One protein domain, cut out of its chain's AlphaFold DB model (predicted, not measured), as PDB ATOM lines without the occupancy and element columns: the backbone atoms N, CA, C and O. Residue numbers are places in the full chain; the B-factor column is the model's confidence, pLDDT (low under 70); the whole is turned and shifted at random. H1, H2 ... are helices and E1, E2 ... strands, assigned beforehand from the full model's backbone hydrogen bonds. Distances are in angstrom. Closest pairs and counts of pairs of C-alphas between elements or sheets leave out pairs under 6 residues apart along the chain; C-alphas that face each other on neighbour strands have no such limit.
ATOM      1  N   VAL A  97     -10.934   6.496 -30.846       65.56
ATOM      2  CA  VAL A  97     -10.942   5.682 -32.065       65.56
ATOM      3  C   VAL A  97     -11.690   6.432 -33.159       65.56
ATOM      4  O   VAL A  97     -12.914   6.600 -33.084       65.56
ATOM      5  N   GLU A  98     -10.947   6.859 -34.174       73.50
ATOM      6  CA  GLU A  98     -11.465   7.366 -35.438       73.50
ATOM      7  C   GLU A  98     -12.223   6.245 -36.156       73.50
ATOM      8  O   GLU A  98     -11.770   5.099 -36.199       73.50
ATOM      9  N   LYS A  99     -13.405   6.565 -36.686       75.19
ATOM     10  CA  LYS A  99     -14.281   5.611 -37.373       75.19
ATOM     11  C   LYS A  99     -14.626   6.173 -38.735       75.19
ATOM     12  O   LYS A  99     -15.107   7.299 -38.826       75.19
ATOM     13  N   GLN A 100     -14.435   5.365 -39.765       78.25
ATOM     14  CA  GLN A 100     -14.748   5.738 -41.134       78.25
ATOM     15  C   GLN A 100     -15.559   4.620 -41.782       78.25
ATOM     16  O   GLN A 100     -15.098   3.481 -41.887       78.25
ATOM     17  N   GLY A 101     -16.793   4.944 -42.168       80.88
ATOM     18  CA  GLY A 101     -17.639   4.059 -42.961       80.88
ATOM     19  C   GLY A 101     -17.327   4.218 -44.445       80.88
ATOM     20  O   GLY A 101     -17.129   5.338 -44.914       80.88
ATOM     21  N   PHE A 102     -17.302   3.108 -45.177       84.31
ATOM     22  CA  PHE A 102     -17.157   3.092 -46.629       84.31
ATOM     23  C   PHE A 102     -18.326   2.335 -47.242       84.31
ATOM     24  O   PHE A 102     -18.714   1.277 -46.744       84.31
ATOM     25  N   LEU A 103     -18.862   2.867 -48.335       89.38
ATOM     26  CA  LEU A 103     -19.909   2.235 -49.121       89.38
ATOM     27  C   LEU A 103     -19.408   2.095 -50.557       89.38
ATOM     28  O   LEU A 103     -18.999   3.081 -51.166       89.38
ATOM     29  N   THR A 104     -19.390   0.869 -51.067       90.38
ATOM     30  CA  THR A 104     -18.975   0.557 -52.441       90.38
ATOM     31  C   THR A 104     -20.189   0.314 -53.340       90.38
ATOM     32  O   THR A 104     -21.288   0.061 -52.851       90.38
ATOM     33  N   ASP A 105     -20.010   0.351 -54.661       86.06
ATOM     34  CA  ASP A 105     -21.092   0.022 -55.606       86.06
ATOM     35  C   ASP A 105     -21.376  -1.488 -55.660       86.06
ATOM     36  O   ASP A 105     -22.510  -1.918 -55.861       86.06
ATOM     37  N   GLY A 106     -20.342  -2.306 -55.440       86.62
ATOM     38  CA  GLY A 106     -20.414  -3.769 -55.435       86.62
ATOM     39  C   GLY A 106     -20.004  -4.396 -54.098       86.62
ATOM     40  O   GLY A 106     -19.675  -3.668 -53.157       86.62
ATOM     41  N   PRO A 107     -20.009  -5.741 -54.008       89.19
ATOM     42  CA  PRO A 107     -19.616  -6.489 -52.815       89.19
ATOM     43  C   PRO A 107     -18.285  -6.014 -52.232       89.19
ATOM     44  O   PRO A 107     -17.274  -5.944 -52.932       89.19
ATOM     45  N   ASN A 108     -18.284  -5.702 -50.940       88.12
ATOM     46  CA  ASN A 108     -17.108  -5.206 -50.246       88.12
ATOM     47  C   ASN A 108     -16.346  -6.385 -49.613       88.12
ATOM     48  O   ASN A 108     -16.908  -7.103 -48.777       88.12
ATOM     49  N   PRO A 109     -15.060  -6.606 -49.951       90.50
ATOM     50  CA  PRO A 109     -14.275  -7.685 -49.351       90.50
ATOM     51  C   PRO A 109     -14.071  -7.495 -47.840       90.50
ATOM     52  O   PRO A 109     -13.856  -8.473 -47.130       90.50
ATOM     53  N   HIS A 110     -14.194  -6.262 -47.341       88.62
ATOM     54  CA  HIS A 110     -14.103  -5.899 -45.925       88.62
ATOM     55  C   HIS A 110     -15.476  -5.599 -45.307       88.62
ATOM     56  O   HIS A 110     -15.572  -4.780 -44.391       88.62
ATOM     57  N   ARG A 111     -16.551  -6.199 -45.837       90.81
ATOM     58  CA  ARG A 111     -17.921  -5.953 -45.368       90.81
ATOM     59  C   ARG A 111     -18.042  -6.113 -43.852       90.81
ATOM     60  O   ARG A 111     -17.569  -7.090 -43.278       90.81
ATOM     61  N   TYR A 112     -18.736  -5.168 -43.228       84.94
ATOM     62  CA  TYR A 112     -18.934  -5.162 -41.782       84.94
ATOM     63  C   TYR A 112     -19.862  -6.295 -41.329       84.94
ATOM     64  O   TYR A 112     -19.610  -6.935 -40.318       84.94
ATOM     65  N   ALA A 113     -20.934  -6.566 -42.081       89.12
ATOM     66  CA  ALA A 113     -21.885  -7.625 -41.755       89.12
ATOM     67  C   ALA A 113     -21.535  -8.909 -42.524       89.12
ATOM     68  O   ALA A 113     -21.885  -9.052 -43.701       89.12
ATOM     69  N   LEU A 114     -20.841  -9.852 -41.879       86.62
ATOM     70  CA  LEU A 114     -20.312 -11.045 -42.561       86.62
ATOM     71  C   LEU A 114     -21.395 -11.971 -43.110       86.62
ATOM     72  O   LEU A 114     -21.197 -12.550 -44.182       86.62
ATOM     73  N   ASP A 115     -22.537 -12.032 -42.428       90.06
ATOM     74  CA  ASP A 115     -23.688 -12.868 -42.790       90.06
ATOM     75  C   ASP A 115     -24.615 -12.194 -43.819       90.06
ATOM     76  O   ASP A 115     -25.715 -12.677 -44.092       90.06
ATOM     77  N   SER A 116     -24.206 -11.050 -44.381       92.75
ATOM     78  CA  SER A 116     -24.947 -10.405 -45.464       92.75
ATOM     79  C   SER A 116     -24.870 -11.231 -46.746       92.75
ATOM     80  O   SER A 116     -23.803 -11.688 -47.166       92.75
ATOM     81  N   LEU A 117     -26.017 -11.395 -47.399       94.50
ATOM     82  CA  LEU A 117     -26.105 -12.035 -48.706       94.50
ATOM     83  C   LEU A 117     -25.510 -11.118 -49.788       94.50
ATOM     84  O   LEU A 117     -25.504  -9.902 -49.611       94.50
ATOM     85  N   PRO A 118     -25.081 -11.645 -50.948       92.12
ATOM     86  CA  PRO A 118     -24.595 -10.810 -52.053       92.12
ATOM     87  C   PRO A 118     -25.605  -9.758 -52.543       92.12
ATOM     88  O   PRO A 118     -25.215  -8.741 -53.105       92.12
ATOM     89  N   SER A 119     -26.902  -9.998 -52.326       92.31
ATOM     90  CA  SER A 119     -27.992  -9.072 -52.646       92.31
ATOM     91  C   SER A 119     -28.306  -8.062 -51.536       92.31
ATOM     92  O   SER A 119     -29.102  -7.151 -51.756       92.31
ATOM     93  N   ASP A 120     -27.768  -8.248 -50.326       93.88
ATOM     94  CA  ASP A 120     -28.012  -7.345 -49.201       93.88
ATOM     95  C   ASP A 120     -27.204  -6.048 -49.393       93.88
ATOM     96  O   ASP A 120     -25.994  -6.113 -49.627       93.88
ATOM     97  N   PRO A 121     -27.810  -4.855 -49.222       92.88
ATOM     98  CA  PRO A 121     -27.067  -3.593 -49.200       92.88
ATOM     99  C   PRO A 121     -25.896  -3.590 -48.206       92.88
ATOM    100  O   PRO A 121     -24.842  -3.027 -48.494       92.88
ATOM    101  N   ALA A 122     -26.042  -4.284 -47.072       90.75
ATOM    102  CA  ALA A 122     -25.001  -4.442 -46.061       90.75
ATOM    103  C   ALA A 122     -23.719  -5.115 -46.576       90.75
ATOM    104  O   ALA A 122     -22.659  -4.930 -45.978       90.75
ATOM    105  N   ASN A 123     -23.782  -5.844 -47.695       94.69
ATOM    106  CA  ASN A 123     -22.612  -6.457 -48.318       94.69
ATOM    107  C   ASN A 123     -21.640  -5.410 -48.897       94.69
ATOM    108  O   ASN A 123     -20.468  -5.706 -49.108       94.69
ATOM    109  N   ARG A 124     -22.103  -4.174 -49.118       94.31
ATOM    110  CA  ARG A 124     -21.317  -3.059 -49.672       94.31
ATOM    111  C   ARG A 124     -20.697  -2.154 -48.605       94.31
ATOM    112  O   ARG A 124     -19.806  -1.359 -48.904       94.31
ATOM    113  N   PHE A 125     -21.160  -2.262 -47.362       86.88
ATOM    114  CA  PHE A 125     -20.732  -1.396 -46.269       86.88
ATOM    115  C   PHE A 125     -19.564  -2.005 -45.491       86.88
ATOM    116  O   PHE A 125     -19.651  -3.146 -45.030       86.88
ATOM    117  N   SER A 126     -18.501  -1.233 -45.271       85.75
ATOM    118  CA  SER A 126     -17.412  -1.581 -44.354       85.75
ATOM    119  C   SER A 126     -17.157  -0.477 -43.335       85.75
ATOM    120  O   SER A 126     -17.414   0.702 -43.582       85.75
ATOM    121  N   LEU A 127     -16.633  -0.866 -42.170       81.50
ATOM    122  CA  LEU A 127     -16.258   0.057 -41.104       81.50
ATOM    123  C   LEU A 127     -14.773  -0.095 -40.803       81.50
ATOM    124  O   LEU A 127     -14.320  -1.159 -40.379       81.50
ATOM    125  N   LYS A 128     -14.022   0.986 -40.990       79.12
ATOM    126  CA  LYS A 128     -12.624   1.082 -40.585       79.12
ATOM    127  C   LYS A 128     -12.528   1.821 -39.262       79.12
ATOM    128  O   LYS A 128     -13.168   2.857 -39.076       79.12
ATOM    129  N   ILE A 129     -11.698   1.300 -38.374       79.75
ATOM    130  CA  ILE A 129     -11.341   1.944 -37.119       79.75
ATOM    131  C   ILE A 129      -9.843   2.226 -37.090       79.75
ATOM    132  O   ILE A 129      -9.038   1.407 -37.542       79.75
ATOM    133  N   ALA A 130      -9.464   3.383 -36.564       76.88
ATOM    134  CA  ALA A 130      -8.074   3.753 -36.344       76.88
ATOM    135  C   ALA A 130      -7.916   4.439 -34.987       76.88
ATOM    136  O   ALA A 130      -8.826   5.115 -34.515       76.88
ATOM    137  N   GLY A 131      -6.778   4.252 -34.333       79.19
ATOM    138  CA  GLY A 131      -6.538   4.853 -33.026       79.19
ATOM    139  C   GLY A 131      -5.223   4.407 -32.416       79.19
ATOM    140  O   GLY A 131      -4.364   3.849 -33.097       79.19
ATOM    141  N   ILE A 132      -5.075   4.640 -31.116       74.44
ATOM    142  CA  ILE A 132      -3.903   4.239 -30.334       74.44
ATOM    143  C   ILE A 132      -4.336   3.157 -29.343       74.44
ATOM    144  O   ILE A 132      -5.329   3.315 -28.636       74.44
ATOM    145  N   ASN A 133      -3.623   2.031 -29.311       72.81
ATOM    146  CA  ASN A 133      -3.922   0.940 -28.387       72.81
ATOM    147  C   ASN A 133      -3.350   1.205 -26.980       72.81
ATOM    148  O   ASN A 133      -2.576   2.133 -26.764       72.81
ATOM    149  N   ALA A 134      -3.673   0.341 -26.013       67.75
ATOM    150  CA  ALA A 134      -3.212   0.484 -24.625       67.75
ATOM    151  C   ALA A 134      -1.676   0.462 -24.447       67.75
ATOM    152  O   ALA A 134      -1.183   0.823 -23.383       67.75
ATOM    153  N   ARG A 135      -0.918   0.035 -25.466       74.75
ATOM    154  CA  ARG A 135       0.554   0.034 -25.475       74.75
ATOM    155  C   ARG A 135       1.146   1.287 -26.138       74.75
ATOM    156  O   ARG A 135       2.360   1.361 -26.269       74.75
ATOM    157  N   GLY A 136       0.314   2.235 -26.576       73.62
ATOM    158  CA  GLY A 136       0.747   3.452 -27.267       73.62
ATOM    159  C   GLY A 136       0.978   3.285 -28.772       73.62
ATOM    160  O   GLY A 136       1.364   4.247 -29.429       73.62
ATOM    161  N   ASN A 137       0.715   2.105 -29.347       76.31
ATOM    162  CA  ASN A 137       0.914   1.873 -30.778       76.31
ATOM    163  C   ASN A 137      -0.336   2.256 -31.569       76.31
ATOM    164  O   ASN A 137      -1.454   1.883 -31.194       76.31
ATOM    165  N   SER A 138      -0.139   2.928 -32.701       83.81
ATOM    166  CA  SER A 138      -1.209   3.179 -33.663       83.81
ATOM    167  C   SER A 138      -1.718   1.868 -34.262       83.81
ATOM    168  O   SER A 138      -0.923   0.998 -34.624       83.81
ATOM    169  N   PHE A 139      -3.029   1.747 -34.424       81.31
ATOM    170  CA  PHE A 139      -3.659   0.668 -35.171       81.31
ATOM    171  C   PHE A 139      -4.626   1.236 -36.204       81.31
ATOM    172  O   PHE A 139      -5.194   2.312 -36.026       81.31
ATOM    173  N   SER A 140      -4.827   0.483 -37.281       87.31
ATOM    174  CA  SER A 140      -5.870   0.744 -38.261       87.31
ATOM    175  C   SER A 140      -6.351  -0.585 -38.823       87.31
ATOM    176  O   SER A 140      -5.540  -1.362 -39.324       87.31
ATOM    177  N   THR A 141      -7.642  -0.875 -38.697       82.50
ATOM    178  CA  THR A 141      -8.216  -2.151 -39.142       82.50
ATOM    179  C   THR A 141      -9.664  -1.988 -39.579       82.50
ATOM    180  O   THR A 141     -10.368  -1.097 -39.105       82.50
ATOM    181  N   PHE A 142     -10.115  -2.867 -40.470       80.31
ATOM    182  CA  PHE A 142     -11.540  -3.067 -40.705       80.31
ATOM    183  C   PHE A 142     -12.127  -3.928 -39.590       80.31
ATOM    184  O   PHE A 142     -11.422  -4.751 -39.001       80.31
ATOM    185  N   VAL A 143     -13.393  -3.677 -39.274       82.38
ATOM    186  CA  VAL A 143     -14.164  -4.439 -38.295       82.38
ATOM    187  C   VAL A 143     -15.223  -5.229 -39.035       82.38
ATOM    188  O   VAL A 143     -15.834  -4.723 -39.977       82.38
ATOM    189  N   ASP A 144     -15.457  -6.439 -38.563       84.44
ATOM    190  CA  ASP A 144     -16.480  -7.333 -39.060       84.44
ATOM    191  C   ASP A 144     -17.227  -7.982 -37.888       84.44
ATOM    192  O   ASP A 144     -16.709  -8.111 -36.775       84.44
ATOM    193  N   VAL A 145     -18.505  -8.279 -38.113       79.56
ATOM    194  CA  VAL A 145     -19.429  -8.811 -37.112       79.56
ATOM    195  C   VAL A 145     -20.401  -9.786 -37.784       79.56
ATOM    196  O   VAL A 145     -20.950  -9.518 -38.857       79.56
ATOM    197  N   HIS A 146     -20.642 -10.917 -37.121       84.69
ATOM    198  CA  HIS A 146     -21.703 -11.865 -37.466       84.69
ATOM    199  C   HIS A 146     -23.034 -11.486 -36.805       84.69
ATOM    200  O   HIS A 146     -23.075 -10.818 -35.770       84.69
ATOM    201  N   GLY A 147     -24.136 -11.966 -37.367       80.25
ATOM    202  CA  GLY A 147     -25.463 -11.870 -36.782       80.25
ATOM    203  C   GLY A 147     -26.494 -11.269 -37.726       80.25
ATOM    204  O   GLY A 147     -26.321 -10.197 -38.301       80.25
ATOM    205  N   GLU A 148     -27.642 -11.935 -37.793       82.88
ATOM    206  CA  GLU A 148     -28.789 -11.525 -38.604       82.88
ATOM    207  C   GLU A 148     -29.328 -10.136 -38.217       82.88
ATOM    208  O   GLU A 148     -29.751  -9.371 -39.078       82.88
ATOM    209  N   VAL A 149     -29.302  -9.784 -36.927       79.31
ATOM    210  CA  VAL A 149     -29.730  -8.455 -36.452       79.31
ATOM    211  C   VAL A 149     -28.806  -7.366 -37.000       79.31
ATOM    212  O   VAL A 149     -29.294  -6.380 -37.542       79.31
ATOM    213  N   THR A 150     -27.491  -7.588 -36.966       78.00
ATOM    214  CA  THR A 150     -26.496  -6.676 -37.542       78.00
ATOM    215  C   THR A 150     -26.710  -6.493 -39.041       78.00
ATOM    216  O   THR A 150     -26.689  -5.368 -39.530       78.00
ATOM    217  N   VAL A 151     -26.976  -7.575 -39.787       82.62
ATOM    218  CA  VAL A 151     -27.290  -7.474 -41.225       82.62
ATOM    219  C   VAL A 151     -28.516  -6.589 -41.450       82.62
ATOM    220  O   VAL A 151     -28.490  -5.700 -42.300       82.62
ATOM    221  N   LYS A 152     -29.571  -6.789 -40.653       83.50
ATOM    222  CA  LYS A 152     -30.800  -5.992 -40.715       83.50
ATOM    223  C   LYS A 152     -30.565  -4.515 -40.408       83.50
ATOM    224  O   LYS A 152     -31.115  -3.667 -41.109       83.50
ATOM    225  N   ASP A 153     -29.750  -4.219 -39.402       82.06
ATOM    226  CA  ASP A 153     -29.387  -2.853 -39.019       82.06
ATOM    227  C   ASP A 153     -28.600  -2.144 -40.117       82.06
ATOM    228  O   ASP A 153     -28.939  -1.026 -40.510       82.06
ATOM    229  N   ILE A 154     -27.578  -2.804 -40.660       84.56
ATOM    230  CA  ILE A 154     -26.726  -2.217 -41.695       84.56
ATOM    231  C   ILE A 154     -27.484  -2.077 -43.019       84.56
ATOM    232  O   ILE A 154     -27.316  -1.069 -43.697       84.56
ATOM    233  N   ASN A 155     -28.376  -3.010 -43.369       87.56
ATOM    234  CA  ASN A 155     -29.272  -2.848 -44.517       87.56
ATOM    235  C   ASN A 155     -30.114  -1.570 -44.388       87.56
ATOM    236  O   ASN A 155     -30.152  -0.767 -45.319       87.56
ATOM    237  N   THR A 156     -30.732  -1.353 -43.220       84.31
ATOM    238  CA  THR A 156     -31.497  -0.132 -42.932       84.31
ATOM    239  C   THR A 156     -30.615   1.121 -42.993       84.31
ATOM    240  O   THR A 156     -31.051   2.147 -43.511       84.31
ATOM    241  N   LEU A 157     -29.378   1.059 -42.488       82.81
ATOM    242  CA  LEU A 157     -28.423   2.170 -42.554       82.81
ATOM    243  C   LEU A 157     -28.066   2.534 -44.001       82.81
ATOM    244  O   LEU A 157     -28.109   3.710 -44.351       82.81
ATOM    245  N   VAL A 158     -27.736   1.546 -44.836       84.81
ATOM    246  CA  VAL A 158     -27.377   1.780 -46.242       84.81
ATOM    247  C   VAL A 158     -28.566   2.351 -47.012       84.81
ATOM    248  O   VAL A 158     -28.402   3.367 -47.679       84.81
ATOM    249  N   ASP A 159     -29.771   1.791 -46.839       85.06
ATOM    250  CA  ASP A 159     -30.990   2.329 -47.462       85.06
ATOM    251  C   ASP A 159     -31.213   3.816 -47.075       85.06
ATOM    252  O   ASP A 159     -31.609   4.624 -47.913       85.06
ATOM    253  N   ARG A 160     -30.918   4.208 -45.824       80.62
ATOM    254  CA  ARG A 160     -31.002   5.614 -45.374       80.62
ATOM    255  C   ARG A 160     -29.935   6.509 -46.003       80.62
ATOM    256  O   ARG A 160     -30.254   7.629 -46.387       80.62
ATOM    257  N   ILE A 161     -28.690   6.035 -46.095       79.25
ATOM    258  CA  ILE A 161     -27.588   6.768 -46.747       79.25
ATOM    259  C   ILE A 161     -27.914   7.014 -48.227       79.25
ATOM    260  O   ILE A 161     -27.615   8.079 -48.755       79.25
ATOM    261  N   GLU A 162     -28.578   6.057 -48.873       85.88
ATOM    262  CA  GLU A 162     -29.014   6.142 -50.272       85.88
ATOM    263  C   GLU A 162     -30.323   6.927 -50.462       85.88
ATOM    264  O   GLU A 162     -30.812   7.054 -51.582       85.88
ATOM    265  N   GLY A 163     -30.891   7.484 -49.385       84.19
ATOM    266  CA  GLY A 163     -32.067   8.352 -49.449       84.19
ATOM    267  C   GLY A 163     -33.389   7.623 -49.696       84.19
ATOM    268  O   GLY A 163     -34.364   8.259 -50.095       84.19
ATOM    269  N   ILE A 164     -33.456   6.310 -49.457       84.69
ATOM    270  CA  ILE A 164     -34.702   5.547 -49.577       84.69
ATOM    271  C   ILE A 164     -35.686   5.997 -48.491       84.69
ATOM    272  O   ILE A 164     -35.343   6.104 -47.310       84.69
ATOM    273  N   ALA A 165     -36.937   6.234 -48.886       83.94
ATOM    274  CA  ALA A 165     -37.977   6.669 -47.967       83.94
ATOM    275  C   ALA A 165     -38.290   5.596 -46.911       83.94
ATOM    276  O   ALA A 165     -38.296   4.393 -47.183       83.94
ATOM    277  N   VAL A 166     -38.579   6.028 -45.681       77.94
ATOM    278  CA  VAL A 166     -38.797   5.119 -44.542       77.94
ATOM    279  C   VAL A 166     -39.943   4.135 -44.801       77.94
ATOM    280  O   VAL A 166     -39.835   2.966 -44.438       77.94
ATOM    281  N   ASP A 167     -41.019   4.567 -45.456       83.06
ATOM    282  CA  ASP A 167     -42.165   3.713 -45.779       83.06
ATOM    283  C   ASP A 167     -41.829   2.627 -46.816       83.06
ATOM    284  O   ASP A 167     -42.451   1.562 -46.822       83.06
ATOM    285  N   GLU A 168     -40.836   2.867 -47.674       86.12
ATOM    286  CA  GLU A 168     -40.291   1.863 -48.582       86.12
ATOM    287  C   GLU A 168     -39.353   0.904 -47.850       86.12
ATOM    288  O   GLU A 168     -39.475  -0.306 -48.028       86.12
ATOM    289  N   ILE A 169     -38.476   1.413 -46.974       84.19
ATOM    290  CA  ILE A 169     -37.578   0.593 -46.139       84.19
ATOM    291  C   ILE A 169     -38.384  -0.435 -45.338       84.19
ATOM    292  O   ILE A 169     -38.005  -1.605 -45.288       84.19
ATOM    293  N   VAL A 170     -39.528  -0.025 -44.772       81.62
ATOM    294  CA  VAL A 170     -40.400  -0.897 -43.966       81.62
ATOM    295  C   VAL A 170     -40.943  -2.092 -44.760       81.62
ATOM    296  O   VAL A 170     -41.191  -3.157 -44.195       81.62
ATOM    297  N   LYS A 171     -41.104  -1.945 -46.079       87.31
ATOM    298  CA  LYS A 171     -41.601  -3.007 -46.970       87.31
ATOM    299  C   LYS A 171     -40.494  -3.976 -47.392       87.31
ATOM    300  O   LYS A 171     -40.796  -5.070 -47.869       87.31
ATOM    301  N   LYS A 172     -39.218  -3.598 -47.247       86.56
ATOM    302  CA  LYS A 172     -38.092  -4.426 -47.681       86.56
ATOM    303  C   LYS A 172     -37.777  -5.516 -46.636       86.56
ATOM    304  O   LYS A 172     -37.724  -5.237 -45.436       86.56
ATOM    305  N   PRO A 173     -37.518  -6.770 -47.056       87.94
ATOM    306  CA  PRO A 173     -37.166  -7.851 -46.137       87.94
ATOM    307  C   PRO A 173     -35.785  -7.614 -45.517       87.94
ATOM    308  O   PRO A 173     -34.962  -6.909 -46.090       87.94
ATOM    309  N   ARG A 174     -35.488  -8.243 -44.374       88.56
ATOM    310  CA  ARG A 174     -34.167  -8.145 -43.714       88.56
ATOM    311  C   ARG A 174     -33.736  -6.694 -43.410       88.56
ATOM    312  O   ARG A 174     -32.565  -6.362 -43.559       88.56
ATOM    313  N   ARG A 175     -34.669  -5.840 -42.974       89.06
ATOM    314  CA  ARG A 175     -34.406  -4.506 -42.397       89.06
ATOM    315  C   ARG A 175     -34.760  -4.527 -40.920       89.06
ATOM    316  O   ARG A 175     -35.726  -5.196 -40.535       89.06
ATOM    317  N   LEU A 176     -33.983  -3.839 -40.087       76.62
ATOM    318  CA  LEU A 176     -34.383  -3.665 -38.698       76.62
ATOM    319  C   LEU A 176     -35.462  -2.593 -38.670       76.62
ATOM    320  O   LEU A 176     -35.251  -1.490 -39.171       76.62
ATOM    321  N   MET A 177     -36.610  -2.940 -38.094       67.56
ATOM    322  CA  MET A 177     -37.691  -2.004 -37.820       67.56
ATOM    323  C   MET A 177     -37.517  -1.520 -36.383       67.56
ATOM    324  O   MET A 177     -37.772  -2.294 -35.456       67.56
ATOM    325  N   PRO A 178     -37.094  -0.271 -36.142       52.34
ATOM    326  CA  PRO A 178     -37.211   0.308 -34.820       52.34
ATOM    327  C   PRO A 178     -38.696   0.407 -34.472       52.34
ATOM    328  O   PRO A 178     -39.505   0.907 -35.258       52.34
ATOM    329  N   SER A 179     -39.059  -0.013 -33.266       50.16
ATOM    330  CA  SER A 179     -40.393   0.204 -32.693       50.16
ATOM    331  C   SER A 179     -40.796   1.689 -32.688       50.16
ATOM    332  O   SER A 179     -41.982   2.005 -32.740       50.16
ATOM    333  N   ASP A 180     -39.831   2.612 -32.701       44.38
ATOM    334  CA  ASP A 180     -40.058   4.056 -32.829       44.38
ATOM    335  C   ASP A 180     -40.535   4.493 -34.228       44.38
ATOM    336  O   ASP A 180     -41.272   5.478 -34.329       44.38
ATOM    337  N   ILE A 181     -40.194   3.751 -35.295       44.69
ATOM    338  CA  ILE A 181     -40.699   3.998 -36.660       44.69
ATOM    339  C   ILE A 181     -42.164   3.572 -36.764       44.69
ATOM    340  O   ILE A 181     -42.982   4.328 -37.284       44.69
ATOM    341  N   MET A 182     -42.530   2.418 -36.192       42.81
ATOM    342  CA  MET A 182     -43.936   1.992 -36.120       42.81
ATOM    343  C   MET A 182     -44.813   2.966 -35.321       42.81
ATOM    344  O   MET A 182     -46.002   3.088 -35.597       42.81
ATOM    345  N   ASN A 183     -44.225   3.690 -34.362       42.97
ATOM    346  CA  ASN A 183     -44.917   4.673 -33.528       42.97
ATOM    347  C   ASN A 183     -44.785   6.127 -34.030       42.97
ATOM    348  O   ASN A 183     -45.169   7.050 -33.309       42.97
ATOM    349  N   GLY A 184     -44.231   6.358 -35.230       40.56
ATOM    350  CA  GLY A 184     -44.130   7.692 -35.842       40.56
ATOM    351  C   GLY A 184     -43.235   8.689 -35.089       40.56
ATOM    352  O   GLY A 184     -43.449   9.898 -35.186       40.56
TER     353      GLY A 184
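AT A GLANCE: This is residues 97 to 184 of the 191 residues of an uncharacterized protein of Trichophyton tonsurans (strain CBS 112818) (UniProt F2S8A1). A long, twisted ribbon of three antiparallel strands makes one end of the domain, and the long helix H2 stands crosswise past the end of the ribbon where E1 ends and E2 begins. The short helix H1 sits at that same end of the sheet, between E2 and H2, while the short helices H3 and H4 lie on the far side of H2 from the strands. The printed part has 88 residues, with four named helices and three named strands in the order E1 H1 E2 E3 H2 H3 H4; the sheet runs E1, E2, E3, all antiparallel, and the class is mixed, helices and strands. The whole is only just loose, close to compact, with a radius of gyration of the C-alphas of 14.7 A, and it is elongated, with spans of 46 by 28 by 23 A.

IN THESE COORDINATES: E1, residues 97 to 103, begins at C-alpha 97 at (-10.942, 5.682, -32.065) and is 19.6 A long. H1, residues 121 to 124, is followed directly by E2, residues 125 to 132, 23.9 A long. E3, residues 138 to 143, is 15.7 A long. H2, residues 148 to 161, is 20.1 A long and begins at C-alpha 148 at (-28.789, -11.525, -38.604). H3 is residues 166 to 169, and H4, residues 179 to 182, ends at C-alpha 182 at (-43.936, 1.992, -36.120).

HOW THE PARTS SIT: The sheet is only just strongly twisted, its C-alphas lying up to 4.3 A off its best plane. E1 and E2 are antiparallel at 161 degrees, with N 98 and O 130 within hydrogen-bond range at 2.8 A. E2 and E3 form a hairpin, antiparallel at 160 degrees, with N 129 and O 141 at 2.8 A. H1, residues 121 to 124, is only just on the sheet, with 5 pairs of C-alphas within 10 A, and only grazes it. H2 only grazes the sheet with residues 154 to 161. H1 touches H2, the closest C-alphas being those of Ala 122 and Asn 155, 4.8 A apart. H2, with residues 156 to 160 alone, only just touches H3, with 3 pairs of C-alphas within 8 A; the closest are those of Thr 156 and Ile 169, 6.9 A apart. H4 is apart from H2, and only just apart from H3, at 8.2 A. In H2 every O i to N i+4 pair is within hydrogen-bond range; H1, H3 and H4 are too short for such a pair.

THE WHOLE: The two C-alphas farthest apart, those of Arg 135 and Asp 167, are 47.4 A from each other. The printed part has no cut. The link from E1 to H1, 17 residues, is long. The mean pLDDT of the printed part is 80.6; residues 97, 134 and 177 to 184 are under 70.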